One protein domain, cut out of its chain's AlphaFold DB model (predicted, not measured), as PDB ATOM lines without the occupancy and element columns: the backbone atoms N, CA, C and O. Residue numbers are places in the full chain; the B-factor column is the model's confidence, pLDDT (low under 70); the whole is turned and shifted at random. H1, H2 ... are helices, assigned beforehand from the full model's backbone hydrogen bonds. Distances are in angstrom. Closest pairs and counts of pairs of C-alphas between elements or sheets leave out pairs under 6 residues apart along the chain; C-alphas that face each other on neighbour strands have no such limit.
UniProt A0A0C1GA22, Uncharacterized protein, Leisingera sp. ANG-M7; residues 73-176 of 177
ATOM      1  N   ALA A  73     -19.091 -31.576  67.533       58.19
ATOM      2  CA  ALA A  73     -19.968 -30.502  68.001       58.19
ATOM      3  C   ALA A  73     -20.566 -29.681  66.838       58.19
ATOM      4  O   ALA A  73     -21.712 -29.239  66.910       58.19
ATOM      5  N   TYR A  74     -19.831 -29.542  65.731       55.84
ATOM      6  CA  TYR A  74     -20.220 -28.729  64.570       55.84
ATOM      7  C   TYR A  74     -21.021 -29.483  63.517       55.84
ATOM      8  O   TYR A  74     -21.726 -28.881  62.704       55.84
ATOM      9  N   ARG A  75     -20.936 -30.814  63.509       59.81
ATOM     10  CA  ARG A  75     -21.613 -31.647  62.510       59.81
ATOM     11  C   ARG A  75     -23.137 -31.423  62.474       59.81
ATOM     12  O   ARG A  75     -23.671 -31.333  61.365       59.81
ATOM     13  N   PRO A  76     -23.861 -31.317  63.608       64.50
ATOM     14  CA  PRO A  76     -25.286 -30.981  63.601       64.50
ATOM     15  C   PRO A  76     -25.555 -29.585  63.030       64.50
ATOM     16  O   PRO A  76     -26.450 -29.430  62.207       64.50
ATOM     17  N   LEU A  77     -24.734 -28.599  63.394       63.38
ATOM     18  CA  LEU A  77     -24.879 -27.207  62.964       63.38
ATOM     19  C   LEU A  77     -24.685 -27.059  61.452       63.38
ATOM     20  O   LEU A  77     -25.498 -26.432  60.779       63.38
ATOM     21  N   PHE A  78     -23.678 -27.729  60.890       64.06
ATOM     22  CA  PHE A  78     -23.458 -27.767  59.444       64.06
ATOM     23  C   PHE A  78     -24.627 -28.423  58.698       64.06
ATOM     24  O   PHE A  78     -25.047 -27.946  57.644       64.06
ATOM     25  N   ARG A  79     -25.186 -29.510  59.246       71.69
ATOM     26  CA  ARG A  79     -26.376 -30.158  58.674       71.69
ATOM     27  C   ARG A  79     -27.581 -29.217  58.681       71.69
ATOM     28  O   ARG A  79     -28.319 -29.209  57.698       71.69
ATOM     29  N   THR A  80     -27.756 -28.436  59.743       75.75
ATOM     30  CA  THR A  80     -28.816 -27.426  59.849       75.75
ATOM     31  C   THR A  80     -28.616 -26.298  58.839       75.75
ATOM     32  O   THR A  80     -29.525 -26.034  58.059       75.75
ATOM     33  N   ALA A  81     -27.420 -25.703  58.772       67.50
ATOM     34  CA  ALA A  81     -27.106 -24.618  57.839       67.50
ATOM     35  C   ALA A  81     -27.275 -25.048  56.371       67.50
ATOM     36  O   ALA A  81     -27.905 -24.357  55.574       67.50
ATOM     37  N   ARG A  82     -26.782 -26.242  56.010       76.12
ATOM     38  CA  ARG A  82     -26.978 -26.801  54.665       76.12
ATOM     39  C   ARG A  82     -28.459 -27.000  54.342       76.12
ATOM     40  O   ARG A  82     -28.876 -26.738  53.218       76.12
ATOM     41  N   TRP A  83     -29.240 -27.474  55.309       83.81
ATOM     42  CA  TRP A  83     -30.672 -27.673  55.123       83.81
ATOM     43  C   TRP A  83     -31.410 -26.349  54.913       83.81
ATOM     44  O   TRP A  83     -32.164 -26.235  53.955       83.81
ATOM     45  N   GLN A  84     -31.133 -25.338  55.740       81.88
ATOM     46  CA  GLN A  84     -31.721 -24.001  55.609       81.88
ATOM     47  C   GLN A  84     -31.397 -23.356  54.255       81.88
ATOM     48  O   GLN A  84     -32.280 -22.809  53.596       81.88
ATOM     49  N   ASN A  85     -30.154 -23.475  53.783       79.25
ATOM     50  CA  ASN A  85     -29.799 -22.965  52.458       79.25
ATOM     51  C   ASN A  85     -30.509 -23.705  51.337       79.25
ATOM     52  O   ASN A  85     -30.986 -23.074  50.399       79.25
ATOM     53  N   PHE A  86     -30.632 -25.028  51.439       85.56
ATOM     54  CA  PHE A  86     -31.421 -25.783  50.480       85.56
ATOM     55  C   PHE A  86     -32.880 -25.301  50.448       85.56
ATOM     56  O   PHE A  86     -33.367 -24.982  49.366       85.56
ATOM     57  N   THR A  87     -33.557 -25.156  51.593       89.50
ATOM     58  CA  THR A  87     -34.953 -24.679  51.627       89.50
ATOM     59  C   THR A  87     -35.099 -23.256  51.085       89.50
ATOM     60  O   THR A  87     -36.065 -22.969  50.384       89.50
ATOM     61  N   ASN A  88     -34.110 -22.385  51.313       86.31
ATOM     62  CA  ASN A  88     -34.078 -21.045  50.724       86.31
ATOM     63  C   ASN A  88     -33.923 -21.092  49.199       86.31
ATOM     64  O   ASN A  88     -34.648 -20.397  48.492       86.31
ATOM     65  N   ARG A  89     -33.041 -21.956  48.671       86.88
ATOM     66  CA  ARG A  89     -32.923 -22.180  47.219       86.88
ATOM     67  C   ARG A  89     -34.229 -22.686  46.621       86.88
ATOM     68  O   ARG A  89     -34.580 -22.256  45.526       86.88
ATOM     69  N   VAL A  90     -34.946 -23.562  47.332       90.31
ATOM     70  CA  VAL A  90     -36.269 -24.026  46.903       90.31
ATOM     71  C   VAL A  90     -37.235 -22.837  46.823       90.31
ATOM     72  O   VAL A  90     -37.798 -22.579  45.767       90.31
ATOM     73  N   PHE A  91     -37.365 -22.050  47.891       91.56
ATOM     74  CA  PHE A  91     -38.239 -20.873  47.915       91.56
ATOM     75  C   PHE A  91     -37.923 -19.870  46.789       91.56
ATOM     76  O   PHE A  91     -38.799 -19.516  46.001       91.56
ATOM     77  N   THR A  92     -36.656 -19.475  46.637       88.12
ATOM     78  CA  THR A  92     -36.231 -18.557  45.566       88.12
ATOM     79  C   THR A  92     -36.428 -19.153  44.171       88.12
ATOM     80  O   THR A  92     -36.738 -18.424  43.229       88.12
ATOM     81  N   GLY A  93     -36.224 -20.461  44.009       88.00
ATOM     82  CA  GLY A  93     -36.453 -21.154  42.745       88.00
ATOM     83  C   GLY A  93     -37.928 -21.147  42.349       88.00
ATOM     84  O   GLY A  93     -38.242 -20.868  41.196       88.00
ATOM     85  N   LEU A  94     -38.824 -21.417  43.303       89.19
ATOM     86  CA  LEU A  94     -40.271 -21.454  43.084       89.19
ATOM     87  C   LEU A  94     -40.808 -20.095  42.632       89.19
ATOM     88  O   LEU A  94     -41.569 -20.038  41.670       89.19
ATOM     89  N   GLY A  95     -40.318 -18.999  43.218       84.62
ATOM     90  CA  GLY A  95     -40.674 -17.641  42.791       84.62
ATOM     91  C   GLY A  95     -40.328 -17.319  41.327       84.62
ATOM     92  O   GLY A  95     -40.854 -16.360  40.772       84.62
ATOM     93  N   LYS A  96     -39.477 -18.120  40.667       87.88
ATOM     94  CA  LYS A  96     -39.154 -17.981  39.235       87.88
ATOM     95  C   LYS A  96     -40.042 -18.834  38.322       87.88
ATOM     96  O   LYS A  96     -39.975 -18.653  37.109       87.88
ATOM     97  N   GLU A  97     -40.834 -19.764  38.860       84.75
ATOM     98  CA  GLU A  97     -41.698 -20.645  38.056       84.75
ATOM     99  C   GLU A  97     -43.033 -19.992  37.657       84.75
ATOM    100  O   GLU A  97     -43.654 -20.433  36.691       84.75
ATOM    101  N   GLY A  98     -43.463 -18.931  38.351       83.31
ATOM    102  CA  GLY A  98     -44.623 -18.116  37.980       83.31
ATOM    103  C   GLY A  98     -45.609 -17.841  39.128       83.31
ATOM    104  O   GLY A  98     -45.368 -18.271  40.255       83.31
ATOM    105  N   PRO A  99     -46.749 -17.180  38.834       83.00
ATOM    106  CA  PRO A  99     -47.688 -16.649  39.839       83.00
ATOM    107  C   PRO A  99     -48.394 -17.700  40.704       83.00
ATOM    108  O   PRO A  99     -49.029 -17.396  41.702       83.00
ATOM    109  N   LEU A 100     -48.357 -18.966  40.294       84.25
ATOM    110  CA  LEU A 100     -48.902 -20.045  41.113       84.25
ATOM    111  C   LEU A 100     -47.988 -20.360  42.305       84.25
ATOM    112  O   LEU A 100     -48.450 -20.847  43.330       84.25
ATOM    113  N   PHE A 101     -46.686 -20.122  42.153       84.31
ATOM    114  CA  PHE A 101     -45.652 -20.539  43.093       84.31
ATOM    115  C   PHE A 101     -45.152 -19.386  43.979       84.31
ATOM    116  O   PHE A 101     -44.481 -19.650  44.974       84.31
ATOM    117  N   ASP A 102     -45.480 -18.131  43.646       81.94
ATOM    118  CA  ASP A 102     -45.044 -16.927  44.372       81.94
ATOM    119  C   ASP A 102     -45.937 -16.559  45.573       81.94
ATOM    120  O   ASP A 102     -45.508 -15.813  46.452       81.94
ATOM    121  N   ILE A 103     -47.146 -17.125  45.654       85.19
ATOM    122  CA  ILE A 103     -48.108 -16.876  46.740       85.19
ATOM    123  C   ILE A 103     -47.750 -17.575  48.058       85.19
ATOM    124  O   ILE A 103     -48.368 -17.301  49.086       85.19
ATOM    125  N   PHE A 104     -46.788 -18.501  48.039       87.25
ATOM    126  CA  PHE A 104     -46.391 -19.278  49.212       87.25
ATOM    127  C   PHE A 104     -45.343 -18.535  50.027       87.25
ATOM    128  O   PHE A 104     -44.367 -18.015  49.490       87.25
ATOM    129  N   THR A 105     -45.505 -18.529  51.346       91.31
ATOM    130  CA  THR A 105     -44.513 -17.939  52.247       91.31
ATOM    131  C   THR A 105     -43.264 -18.819  52.366       91.31
ATOM    132  O   THR A 105     -43.303 -20.035  52.163       91.31
ATOM    133  N   GLN A 106     -42.141 -18.218  52.770       90.44
ATOM    134  CA  GLN A 106     -40.899 -18.952  53.037       90.44
ATOM    135  C   GLN A 106     -41.100 -20.070  54.078       90.44
ATOM    136  O   GLN A 106     -40.564 -21.165  53.909       90.44
ATOM    137  N   GLN A 107     -41.908 -19.815  55.115       91.81
ATOM    138  CA  GLN A 107     -42.224 -20.804  56.147       91.81
ATOM    139  C   GLN A 107     -43.010 -21.989  55.572       91.81
ATOM    140  O   GLN A 107     -42.652 -23.134  55.830       91.81
ATOM    141  N   GLU A 108     -44.020 -21.744  54.732       90.81
ATOM    142  CA  GLU A 108     -44.792 -22.824  54.104       90.81
ATOM    143  C   GLU A 108     -43.925 -23.703  53.198       90.81
ATOM    144  O   GLU A 108     -44.027 -24.929  53.242       90.81
ATOM    145  N   VAL A 109     -43.028 -23.106  52.407       91.69
ATOM    146  CA  VAL A 109     -42.086 -23.869  51.571       91.69
ATOM    147  C   VAL A 109     -41.117 -24.681  52.433       91.69
ATOM    148  O   VAL A 109     -40.810 -25.832  52.103       91.69
ATOM    149  N   GLN A 110     -40.656 -24.128  53.555       92.44
ATOM    150  CA  GLN A 110     -39.816 -24.847  54.509       92.44
ATOM    151  C   GLN A 110     -40.558 -26.038  55.134       92.44
ATOM    152  O   GLN A 110     -39.988 -27.129  55.226       92.44
ATOM    153  N   ASP A 111     -41.829 -25.868  55.497       91.25
ATOM    154  CA  ASP A 111     -42.668 -26.936  56.046       91.25
ATOM    155  C   ASP A 111     -42.903 -28.049  55.016       91.25
ATOM    156  O   ASP A 111     -42.758 -29.228  55.343       91.25
ATOM    157  N   MET A 112     -43.136 -27.702  53.746       91.25
ATOM    158  CA  MET A 112     -43.235 -28.685  52.660       91.25
ATOM    159  C   MET A 112     -41.921 -29.450  52.441       91.25
ATOM    160  O   MET A 112     -41.936 -30.673  52.273       91.25
ATOM    161  N   CYS A 113     -40.770 -28.768  52.489       92.44
ATOM    162  CA  CYS A 113     -39.459 -29.421  52.421       92.44
ATOM    163  C   CYS A 113     -39.259 -30.408  53.581       92.44
ATOM    164  O   CYS A 113     -38.749 -31.516  53.386       92.44
ATOM    165  N   ASN A 114     -39.659 -30.016  54.795       91.56
ATOM    166  CA  ASN A 114     -39.570 -30.859  55.985       91.56
ATOM    167  C   ASN A 114     -40.494 -32.078  55.879       91.56
ATOM    168  O   ASN A 114     -40.048 -33.190  56.166       91.56
ATOM    169  N   ALA A 115     -41.729 -31.897  55.404       88.38
ATOM    170  CA  ALA A 115     -42.680 -32.982  55.173       88.38
ATOM    171  C   ALA A 115     -42.152 -33.989  54.137       88.38
ATOM    172  O   ALA A 115     -42.169 -35.195  54.383       88.38
ATOM    173  N   ALA A 116     -41.582 -33.514  53.022       89.00
ATOM    174  CA  ALA A 116     -40.929 -34.375  52.034       89.00
ATOM    175  C   ALA A 116     -39.770 -35.172  52.659       89.00
ATOM    176  O   ALA A 116     -39.651 -36.386  52.481       89.00
ATOM    177  N   ARG A 117     -38.931 -34.520  53.466       88.50
ATOM    178  CA  ARG A 117     -37.826 -35.197  54.149       88.50
ATOM    179  C   ARG A 117     -38.310 -36.254  55.148       88.50
ATOM    180  O   ARG A 117     -37.730 -37.337  55.208       88.50
ATOM    181  N   GLN A 118     -39.368 -35.966  55.906       86.56
ATOM    182  CA  GLN A 118     -39.998 -36.904  56.846       86.56
ATOM    183  C   GLN A 118     -40.673 -38.082  56.132       86.56
ATOM    184  O   GLN A 118     -40.655 -39.199  56.645       86.56
ATOM    185  N   ALA A 119     -41.199 -37.864  54.925       82.81
ATOM    186  CA  ALA A 119     -41.733 -38.918  54.064       82.81
ATOM    187  C   ALA A 119     -40.642 -39.815  53.443       82.81
ATOM    188  O   ALA A 119     -40.968 -40.808  52.802       82.81
ATOM    189  N   GLY A 120     -39.357 -39.497  53.643       83.62
ATOM    190  CA  GLY A 120     -38.227 -40.331  53.229       83.62
ATOM    191  C   GLY A 120     -37.487 -39.846  51.984       83.62
ATOM    192  O   GLY A 120     -36.511 -40.490  51.594       83.62
ATOM    193  N   TYR A 121     -37.879 -38.718  51.379       85.12
ATOM    194  CA  TYR A 121     -37.167 -38.141  50.233       85.12
ATOM    195  C   TYR A 121     -35.838 -37.543  50.714       85.12
ATOM    196  O   TYR A 121     -35.809 -36.697  51.609       85.12
ATOM    197  N   ARG A 122     -34.713 -38.006  50.157       83.12
ATOM    198  CA  ARG A 122     -33.361 -37.658  50.638       83.12
ATOM    199  C   ARG A 122     -32.625 -36.729  49.691       83.12
ATOM    200  O   ARG A 122     -31.820 -35.918  50.144       83.12
ATOM    201  N   ARG A 123     -32.839 -36.878  48.385       84.75
ATOM    202  CA  ARG A 123     -32.137 -36.093  47.366       84.75
ATOM    203  C   ARG A 123     -32.817 -34.745  47.158       84.75
ATOM    204  O   ARG A 123     -34.034 -34.668  47.036       84.75
ATOM    205  N   GLU A 124     -32.008 -33.696  47.035       88.00
ATOM    206  CA  GLU A 124     -32.470 -32.315  46.829       88.00
ATOM    207  C   GLU A 124     -33.411 -32.192  45.618       88.00
ATOM    208  O   GLU A 124     -34.476 -31.592  45.726       88.00
ATOM    209  N   GLY A 125     -33.084 -32.853  44.499       86.56
ATOM    210  CA  GLY A 125     -33.951 -32.883  43.314       86.56
ATOM    211  C   GLY A 125     -35.284 -33.612  43.526       86.56
ATOM    212  O   GLY A 125     -36.287 -33.221  42.941       86.56
ATOM    213  N   ALA A 126     -35.325 -34.633  44.388       89.44
ATOM    214  CA  ALA A 126     -36.573 -35.313  44.730       89.44
ATOM    215  C   ALA A 126     -37.460 -34.418  45.606       89.44
ATOM    216  O   ALA A 126     -38.648 -34.276  45.345       89.44
ATOM    217  N   ILE A 127     -36.872 -33.760  46.610       91.06
ATOM    218  CA  ILE A 127     -37.596 -32.834  47.489       91.06
ATOM    219  C   ILE A 127     -38.145 -31.648  46.688       91.06
ATOM    220  O   ILE A 127     -39.298 -31.278  46.877       91.06
ATOM    221  N   TRP A 128     -37.363 -31.107  45.751       93.50
ATOM    222  CA  TRP A 128     -37.814 -30.072  44.821       93.50
ATOM    223  C   TRP A 128     -39.086 -30.478  44.058       93.50
ATOM    224  O   TRP A 128     -40.083 -29.757  44.086       93.50
ATOM    225  N   ASP A 129     -39.085 -31.657  43.430       92.31
ATOM    226  CA  ASP A 129     -40.245 -32.152  42.680       92.31
ATOM    227  C   ASP A 129     -41.460 -32.422  43.592       92.31
ATOM    228  O   ASP A 129     -42.596 -32.142  43.201       92.31
ATOM    229  N   VAL A 130     -41.240 -32.898  44.823       91.56
ATOM    230  CA  VAL A 130     -42.305 -33.127  45.818       91.56
ATOM    231  C   VAL A 130     -42.942 -31.818  46.285       91.56
ATOM    232  O   VAL A 130     -44.165 -31.741  46.376       91.56
ATOM    233  N   VAL A 131     -42.148 -30.776  46.550       93.19
ATOM    234  CA  VAL A 131     -42.668 -29.457  46.949       93.19
ATOM    235  C   VAL A 131     -43.524 -28.858  45.832       93.19
ATOM    236  O   VAL A 131     -44.632 -28.389  46.085       93.19
ATOM    237  N   ARG A 132     -43.069 -28.948  44.574       93.25
ATOM    238  CA  ARG A 132     -43.864 -28.512  43.413       93.25
ATOM    239  C   ARG A 132     -45.172 -29.282  43.291       93.25
ATOM    240  O   ARG A 132     -46.210 -28.685  43.022       93.25
ATOM    241  N   ALA A 133     -45.133 -30.595  43.510       90.75
ATOM    242  CA  ALA A 133     -46.337 -31.412  43.527       90.75
ATOM    243  C   ALA A 133     -47.305 -30.962  44.632       90.75
ATOM    244  O   ALA A 133     -48.504 -30.873  44.386       90.75
ATOM    245  N   GLY A 134     -46.794 -30.622  45.817       89.19
ATOM    246  CA  GLY A 134     -47.608 -30.132  46.925       89.19
ATOM    247  C   GLY A 134     -48.301 -28.812  46.662       89.19
ATOM    248  O   GLY A 134     -49.482 -28.671  46.967       89.19
ATOM    249  N   ILE A 135     -47.598 -27.879  46.028       90.56
ATOM    250  CA  ILE A 135     -48.177 -26.604  45.601       90.56
ATOM    251  C   ILE A 135     -49.321 -26.836  44.606       90.56
ATOM    252  O   ILE A 135     -50.414 -26.305  44.800       90.56
ATOM    253  N   LEU A 136     -49.108 -27.687  43.596       89.88
ATOM    254  CA  LEU A 136     -50.140 -28.035  42.616       89.88
ATOM    255  C   LEU A 136     -51.359 -28.693  43.278       89.88
ATOM    256  O   LEU A 136     -52.491 -28.285  43.028       89.88
ATOM    257  N   LEU A 137     -51.143 -29.654  44.177       87.50
ATOM    258  CA  LEU A 137     -52.224 -30.320  44.907       87.50
ATOM    259  C   LEU A 137     -53.017 -29.340  45.778       87.50
ATOM    260  O   LEU A 137     -54.246 -29.328  45.717       87.50
ATOM    261  N   ARG A 138     -52.333 -28.469  46.526       87.62
ATOM    262  CA  ARG A 138     -52.984 -27.460  47.370       87.62
ATOM    263  C   ARG A 138     -53.764 -26.443  46.539       87.62
ATOM    264  O   ARG A 138     -54.855 -26.053  46.944       87.62
ATOM    265  N   SER A 139     -53.259 -26.069  45.359       86.69
ATOM    266  CA  SER A 139     -53.986 -25.196  44.424       86.69
ATOM    267  C   SER A 139     -55.275 -25.830  43.888       86.69
ATOM    268  O   SER A 139     -56.255 -25.127  43.672       86.69
ATOM    269  N   ALA A 140     -55.310 -27.160  43.781       85.81
ATOM    270  CA  ALA A 140     -56.494 -27.941  43.428       85.81
ATOM    271  C   ALA A 140     -57.371 -28.311  44.647       85.81
ATOM    272  O   ALA A 140     -58.223 -29.197  44.561       85.81
ATOM    273  N   GLY A 141     -57.141 -27.695  45.814       84.19
ATOM    274  CA  GLY A 141     -57.897 -27.962  47.043       84.19
ATOM    275  C   GLY A 141     -57.650 -29.344  47.659       84.19
ATOM    276  O   GLY A 141     -58.475 -29.826  48.437       84.19
ATOM    277  N   ARG A 142     -56.544 -30.013  47.308       82.69
ATOM    278  CA  ARG A 142     -56.150 -31.311  47.873       82.69
ATOM    279  C   ARG A 142     -55.207 -31.132  49.061       82.69
ATOM    280  O   ARG A 142     -54.441 -30.173  49.127       82.69
ATOM    281  N   ASP A 143     -55.264 -32.087  49.985       78.50
ATOM    282  CA  ASP A 143     -54.374 -32.127  51.144       78.50
ATOM    283  C   ASP A 143     -52.930 -32.485  50.744       78.50
ATOM    284  O   ASP A 143     -52.687 -33.210  49.776       78.50
ATOM    285  N   PHE A 144     -51.971 -31.974  51.517       72.88
ATOM    286  CA  PHE A 144     -50.539 -32.227  51.382       72.88
ATOM    287  C   PHE A 144     -49.961 -32.730  52.711       72.88
ATOM    288  O   PHE A 144     -49.070 -32.126  53.311       72.88
ATOM    289  N   SER A 145     -50.494 -33.848  53.198       71.19
ATOM    290  CA  SER A 145     -50.009 -34.530  54.398       71.19
ATOM    291  C   SER A 145     -48.915 -35.554  54.085       71.19
ATOM    292  O   SER A 145     -48.803 -36.074  52.972       71.19
ATOM    293  N   GLN A 146     -48.122 -35.903  55.102       63.50
ATOM    294  CA  GLN A 146     -47.144 -36.994  55.024       63.50
ATOM    295  C   GLN A 146     -47.797 -38.311  54.566       63.50
ATOM    296  O   GLN A 146     -47.227 -39.035  53.753       63.50
ATOM    297  N   GLU A 147     -49.003 -38.600  55.048       64.25
ATOM    298  CA  GLU A 147     -49.787 -39.781  54.675       64.25
ATOM    299  C   GLU A 147     -50.141 -39.770  53.182       64.25
ATOM    300  O   GLU A 147     -49.973 -40.780  52.499       64.25
ATOM    301  N   THR A 148     -50.511 -38.602  52.646       69.00
ATOM    302  CA  THR A 148     -50.764 -38.400  51.212       69.00
ATOM    303  C   THR A 148     -49.491 -38.603  50.389       69.00
ATOM    304  O   THR A 148     -49.519 -39.290  49.369       69.00
ATOM    305  N   LEU A 149     -48.348 -38.089  50.854       68.38
ATOM    306  CA  LEU A 149     -47.047 -38.259  50.198       68.38
ATOM    307  C   LEU A 149     -46.578 -39.719  50.148       68.38
ATOM    308  O   LEU A 149     -46.022 -40.153  49.136       68.38
ATOM    309  N   VAL A 150     -46.797 -40.474  51.226       64.19
ATOM    310  CA  VAL A 150     -46.445 -41.900  51.313       64.19
ATOM    311  C   VAL A 150     -47.390 -42.746  50.459       64.19
ATOM    312  O   VAL A 150     -46.929 -43.628  49.733       64.19
ATOM    313  N   ALA A 151     -48.694 -42.451  50.490       64.69
ATOM    314  CA  ALA A 151     -49.699 -43.158  49.702       64.69
ATOM    315  C   ALA A 151     -49.540 -42.912  48.192       64.69
ATOM    316  O   ALA A 151     -49.620 -43.849  47.403       64.69
ATOM    317  N   TRP A 152     -49.262 -41.673  47.775       63.94
ATOM    318  CA  TRP A 152     -49.132 -41.310  46.357       63.94
ATOM    319  C   TRP A 152     -47.751 -41.616  45.770       63.94
ATOM    320  O   TRP A 152     -47.599 -41.644  44.546       63.94
ATOM    321  N   GLY A 153     -46.758 -41.862  46.628       58.50
ATOM    322  CA  GLY A 153     -45.435 -42.359  46.256       58.50
ATOM    323  C   GLY A 153     -45.390 -43.856  45.914       58.50
ATOM    324  O   GLY A 153     -44.298 -44.349  45.637       58.50
ATOM    325  N   ASP A 154     -46.538 -44.557  45.926       56.38
ATOM    326  CA  ASP A 154     -46.708 -45.994  45.641       56.38
ATOM    327  C   ASP A 154     -45.721 -46.888  46.419       56.38
ATOM    328  O   ASP A 154     -44.981 -47.660  45.814       56.38
ATOM    329  N   ALA A 155     -45.700 -46.774  47.758       55.88
ATOM    330  CA  ALA A 155     -44.751 -47.473  48.635       55.88
ATOM    331  C   ALA A 155     -43.298 -47.248  48.180       55.88
ATOM    332  O   ALA A 155     -42.713 -48.106  47.526       55.88
ATOM    333  N   MET A 156     -42.762 -46.060  48.498       58.69
ATOM    334  CA  MET A 156     -41.444 -45.541  48.093       58.69
ATOM    335  C   MET A 156     -40.532 -46.580  47.393       58.69
ATOM    336  O   MET A 156     -39.900 -47.399  48.066       58.69
ATOM    337  N   PRO A 157     -40.445 -46.553  46.050       55.59
ATOM    338  CA  PRO A 157     -39.455 -47.315  45.298       55.59
ATOM    339  C   PRO A 157     -38.050 -47.087  45.871       55.59
ATOM    340  O   PRO A 157     -37.807 -46.046  46.483       55.59
ATOM    341  N   PRO A 158     -37.070 -47.963  45.594       62.22
ATOM    342  CA  PRO A 158     -35.699 -47.772  46.080       62.22
ATOM    343  C   PRO A 158     -35.041 -46.458  45.603       62.22
ATOM    344  O   PRO A 158     -33.994 -46.077  46.124       62.22
ATOM    345  N   ASP A 159     -35.646 -45.764  44.630       79.88
ATOM    346  CA  ASP A 159     -35.214 -44.479  44.086       79.88
ATOM    347  C   ASP A 159     -36.244 -43.359  44.350       79.88
ATOM    348  O   ASP A 159     -37.313 -43.304  43.733       79.88
ATOM    349  N   ASP A 160     -35.891 -42.430  45.240       81.56
ATOM    350  CA  ASP A 160     -36.736 -41.314  45.685       81.56
ATOM    351  C   ASP A 160     -37.014 -40.278  44.580       81.56
ATOM    352  O   ASP A 160     -38.078 -39.658  44.561       81.56
ATOM    353  N   VAL A 161     -36.106 -40.128  43.612       85.56
ATOM    354  CA  VAL A 161     -36.270 -39.214  42.466       85.56
ATOM    355  C   VAL A 161     -37.378 -39.691  41.534       85.56
ATOM    356  O   VAL A 161     -38.239 -38.907  41.136       85.56
ATOM    357  N   SER A 162     -37.393 -40.978  41.186       84.81
ATOM    358  CA  SER A 162     -38.444 -41.541  40.333       84.81
ATOM    359  C   SER A 162     -39.824 -41.466  40.996       84.81
ATOM    360  O   SER A 162     -40.819 -41.194  40.319       84.81
ATOM    361  N   ALA A 163     -39.891 -41.654  42.318       84.50
ATOM    362  CA  ALA A 163     -41.116 -41.477  43.096       84.50
ATOM    363  C   ALA A 163     -41.613 -40.021  43.053       84.50
ATOM    364  O   ALA A 163     -42.768 -39.777  42.697       84.50
ATOM    365  N   ALA A 164     -40.720 -39.059  43.305       88.94
ATOM    366  CA  ALA A 164     -41.030 -37.633  43.269       88.94
ATOM    367  C   ALA A 164     -41.536 -37.173  41.892       88.94
ATOM    368  O   ALA A 164     -42.533 -36.459  41.795       88.94
ATOM    369  N   ARG A 165     -40.913 -37.646  40.807       89.31
ATOM    370  CA  ARG A 165     -41.346 -37.333  39.435       89.31
ATOM    371  C   ARG A 165     -42.740 -37.859  39.116       89.31
ATOM    372  O   ARG A 165     -43.515 -37.166  38.460       89.31
ATOM    373  N   ARG A 166     -43.074 -39.073  39.568       86.62
ATOM    374  CA  ARG A 166     -44.423 -39.635  39.393       86.62
ATOM    375  C   ARG A 166     -45.462 -38.854  40.181       86.62
ATOM    376  O   ARG A 166     -46.518 -38.550  39.633       86.62
ATOM    377  N   LEU A 167     -45.143 -38.492  41.422       88.12
ATOM    378  CA  LEU A 167     -45.993 -37.633  42.239       88.12
ATOM    379  C   LEU A 167     -46.254 -36.294  41.535       88.12
ATOM    380  O   LEU A 167     -47.407 -35.901  41.380       88.12
ATOM    381  N   LEU A 168     -45.205 -35.640  41.032       91.06
ATOM    382  CA  LEU A 168     -45.323 -34.383  40.294       91.06
ATOM    383  C   LEU A 168     -46.166 -34.529  39.020       91.06
ATOM    384  O   LEU A 168     -46.996 -33.671  38.733       91.06
ATOM    385  N   ALA A 169     -45.991 -35.615  38.262       89.81
ATOM    386  CA  ALA A 169     -46.805 -35.885  37.081       89.81
ATOM    387  C   ALA A 169     -48.295 -36.053  37.432       89.81
ATOM    388  O   ALA A 169     -49.141 -35.472  36.759       89.81
ATOM    389  N   ARG A 170     -48.617 -36.783  38.510       87.38
ATOM    390  CA  ARG A 170     -49.996 -36.936  39.010       87.38
ATOM    391  C   ARG A 170     -50.577 -35.598  39.475       87.38
ATOM    392  O   ARG A 170     -51.685 -35.255  39.083       87.38
ATOM    393  N   ALA A 171     -49.819 -34.816  40.241       88.88
ATOM    394  CA  ALA A 171     -50.253 -33.506  40.728       88.88
ATOM    395  C   ALA A 171     -50.578 -32.529  39.586       88.88
ATOM    396  O   ALA A 171     -51.544 -31.779  39.676       88.88
ATOM    397  N   ARG A 172     -49.814 -32.574  38.487       91.00
ATOM    398  CA  ARG A 172     -50.098 -31.777  37.283       91.00
ATOM    399  C   ARG A 172     -51.415 -32.145  36.611       91.00
ATOM    400  O   ARG A 172     -52.067 -31.253  36.089       91.00
ATOM    401  N   LEU A 173     -51.783 -33.426  36.603       89.88
ATOM    402  CA  LEU A 173     -53.068 -33.861  36.051       89.88
ATOM    403  C   LEU A 173     -54.224 -33.343  36.909       89.88
ATOM    404  O   LEU A 173     -55.163 -32.779  36.371       89.88
ATOM    405  N   VAL A 174     -54.106 -33.451  38.235       85.75
ATOM    406  CA  VAL A 174     -55.138 -32.984  39.176       85.75
ATOM    407  C   VAL A 174     -55.311 -31.467  39.139       85.75
ATOM    408  O   VAL A 174     -56.425 -30.980  39.227       85.75
ATOM    409  N   ALA A 175     -54.226 -30.705  38.999       84.88
ATOM    410  CA  ALA A 175     -54.299 -29.247  38.890       84.88
ATOM    411  C   ALA A 175     -54.839 -28.751  37.533       84.88
ATOM    412  O   ALA A 175     -55.043 -27.550  37.370       84.88
ATOM    413  N   ALA A 176     -55.014 -29.644  36.554       83.69
ATOM    414  CA  ALA A 176     -55.589 -29.330  35.248       83.69
ATOM    415  C   ALA A 176     -57.090 -29.676  35.144       83.69
ATOM    416  O   ALA A 176     -57.690 -29.374  34.110       83.69
TER     417      ALA A 176
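What this domain is: This is residues 73 to 176 of the 177 residues of an uncharacterized protein of Leisingera sp. ANG-M7 (UniProt A0A0C1GA22). A long helix, H1, packs with its later part on a small body of crossed helices, while residues 73 to 82, of which 75 to 82 belong to H1, stick out from that body. In that body H3 and H5 lie side by side, H2 crosses H3, and short H4 packs on the later part of H2. The printed part has 104 residues with five named helices, H1 to H5 in order, and no named strand; the class is all helix. It is compact, with a radius of gyration of the C-alphas of 13.4 A, and spans 47 by 33 by 18 A.

How they stand to each other: H1, residues 75 to 94, touches H2, residues 106 to 118, with residues 87 to 91 alone, at a steep tilt of 60 degrees; the closest C-alphas, of Thr 87 and Gln 110, are 5.7 A apart. H1 only just touches H3, residues 124 to 139, with 3 pairs of C-alphas within 8 A, the closest those of Val 90 and Trp 128 at 6.6 A. H2 and H3 touch at a steep tilt of 63 degrees, closest at the C-alphas of Met 112 and Val 131, 5.8 A. H3 touches H5, residues 160 to 174, at a shallow tilt of 19 degrees, the same way; the C-alphas of Ala 133 and Leu 168 are closest, 4.5 A. H4, residues 146 to 152, touches H2, closest at the C-alphas of Ala 115 and Gln 146, 6.0 A. H2 and H5 are apart. In H1, H2, H3, H4 and H5 every O i to N i+4 pair is within hydrogen-bond range.

Where its parts are: H1 runs 28.8 A from C-alpha 75 at (-21.613, -31.647, 62.510). H2 measures 18.4 A, H3 22.8 A, H4 9.9 A and H5 21.2 A, ending at C-alpha 174, (-55.138, -32.984, 39.176).

The domain as a whole: The C-alphas of Ala 73 and Ala 176, the two farthest apart, are 48.4 A apart. The printed part has no cut; the link H1 to H2 is long, with 11 residues. pLDDT is under 70 at residues 73 to 78, 81 and 146 to 158.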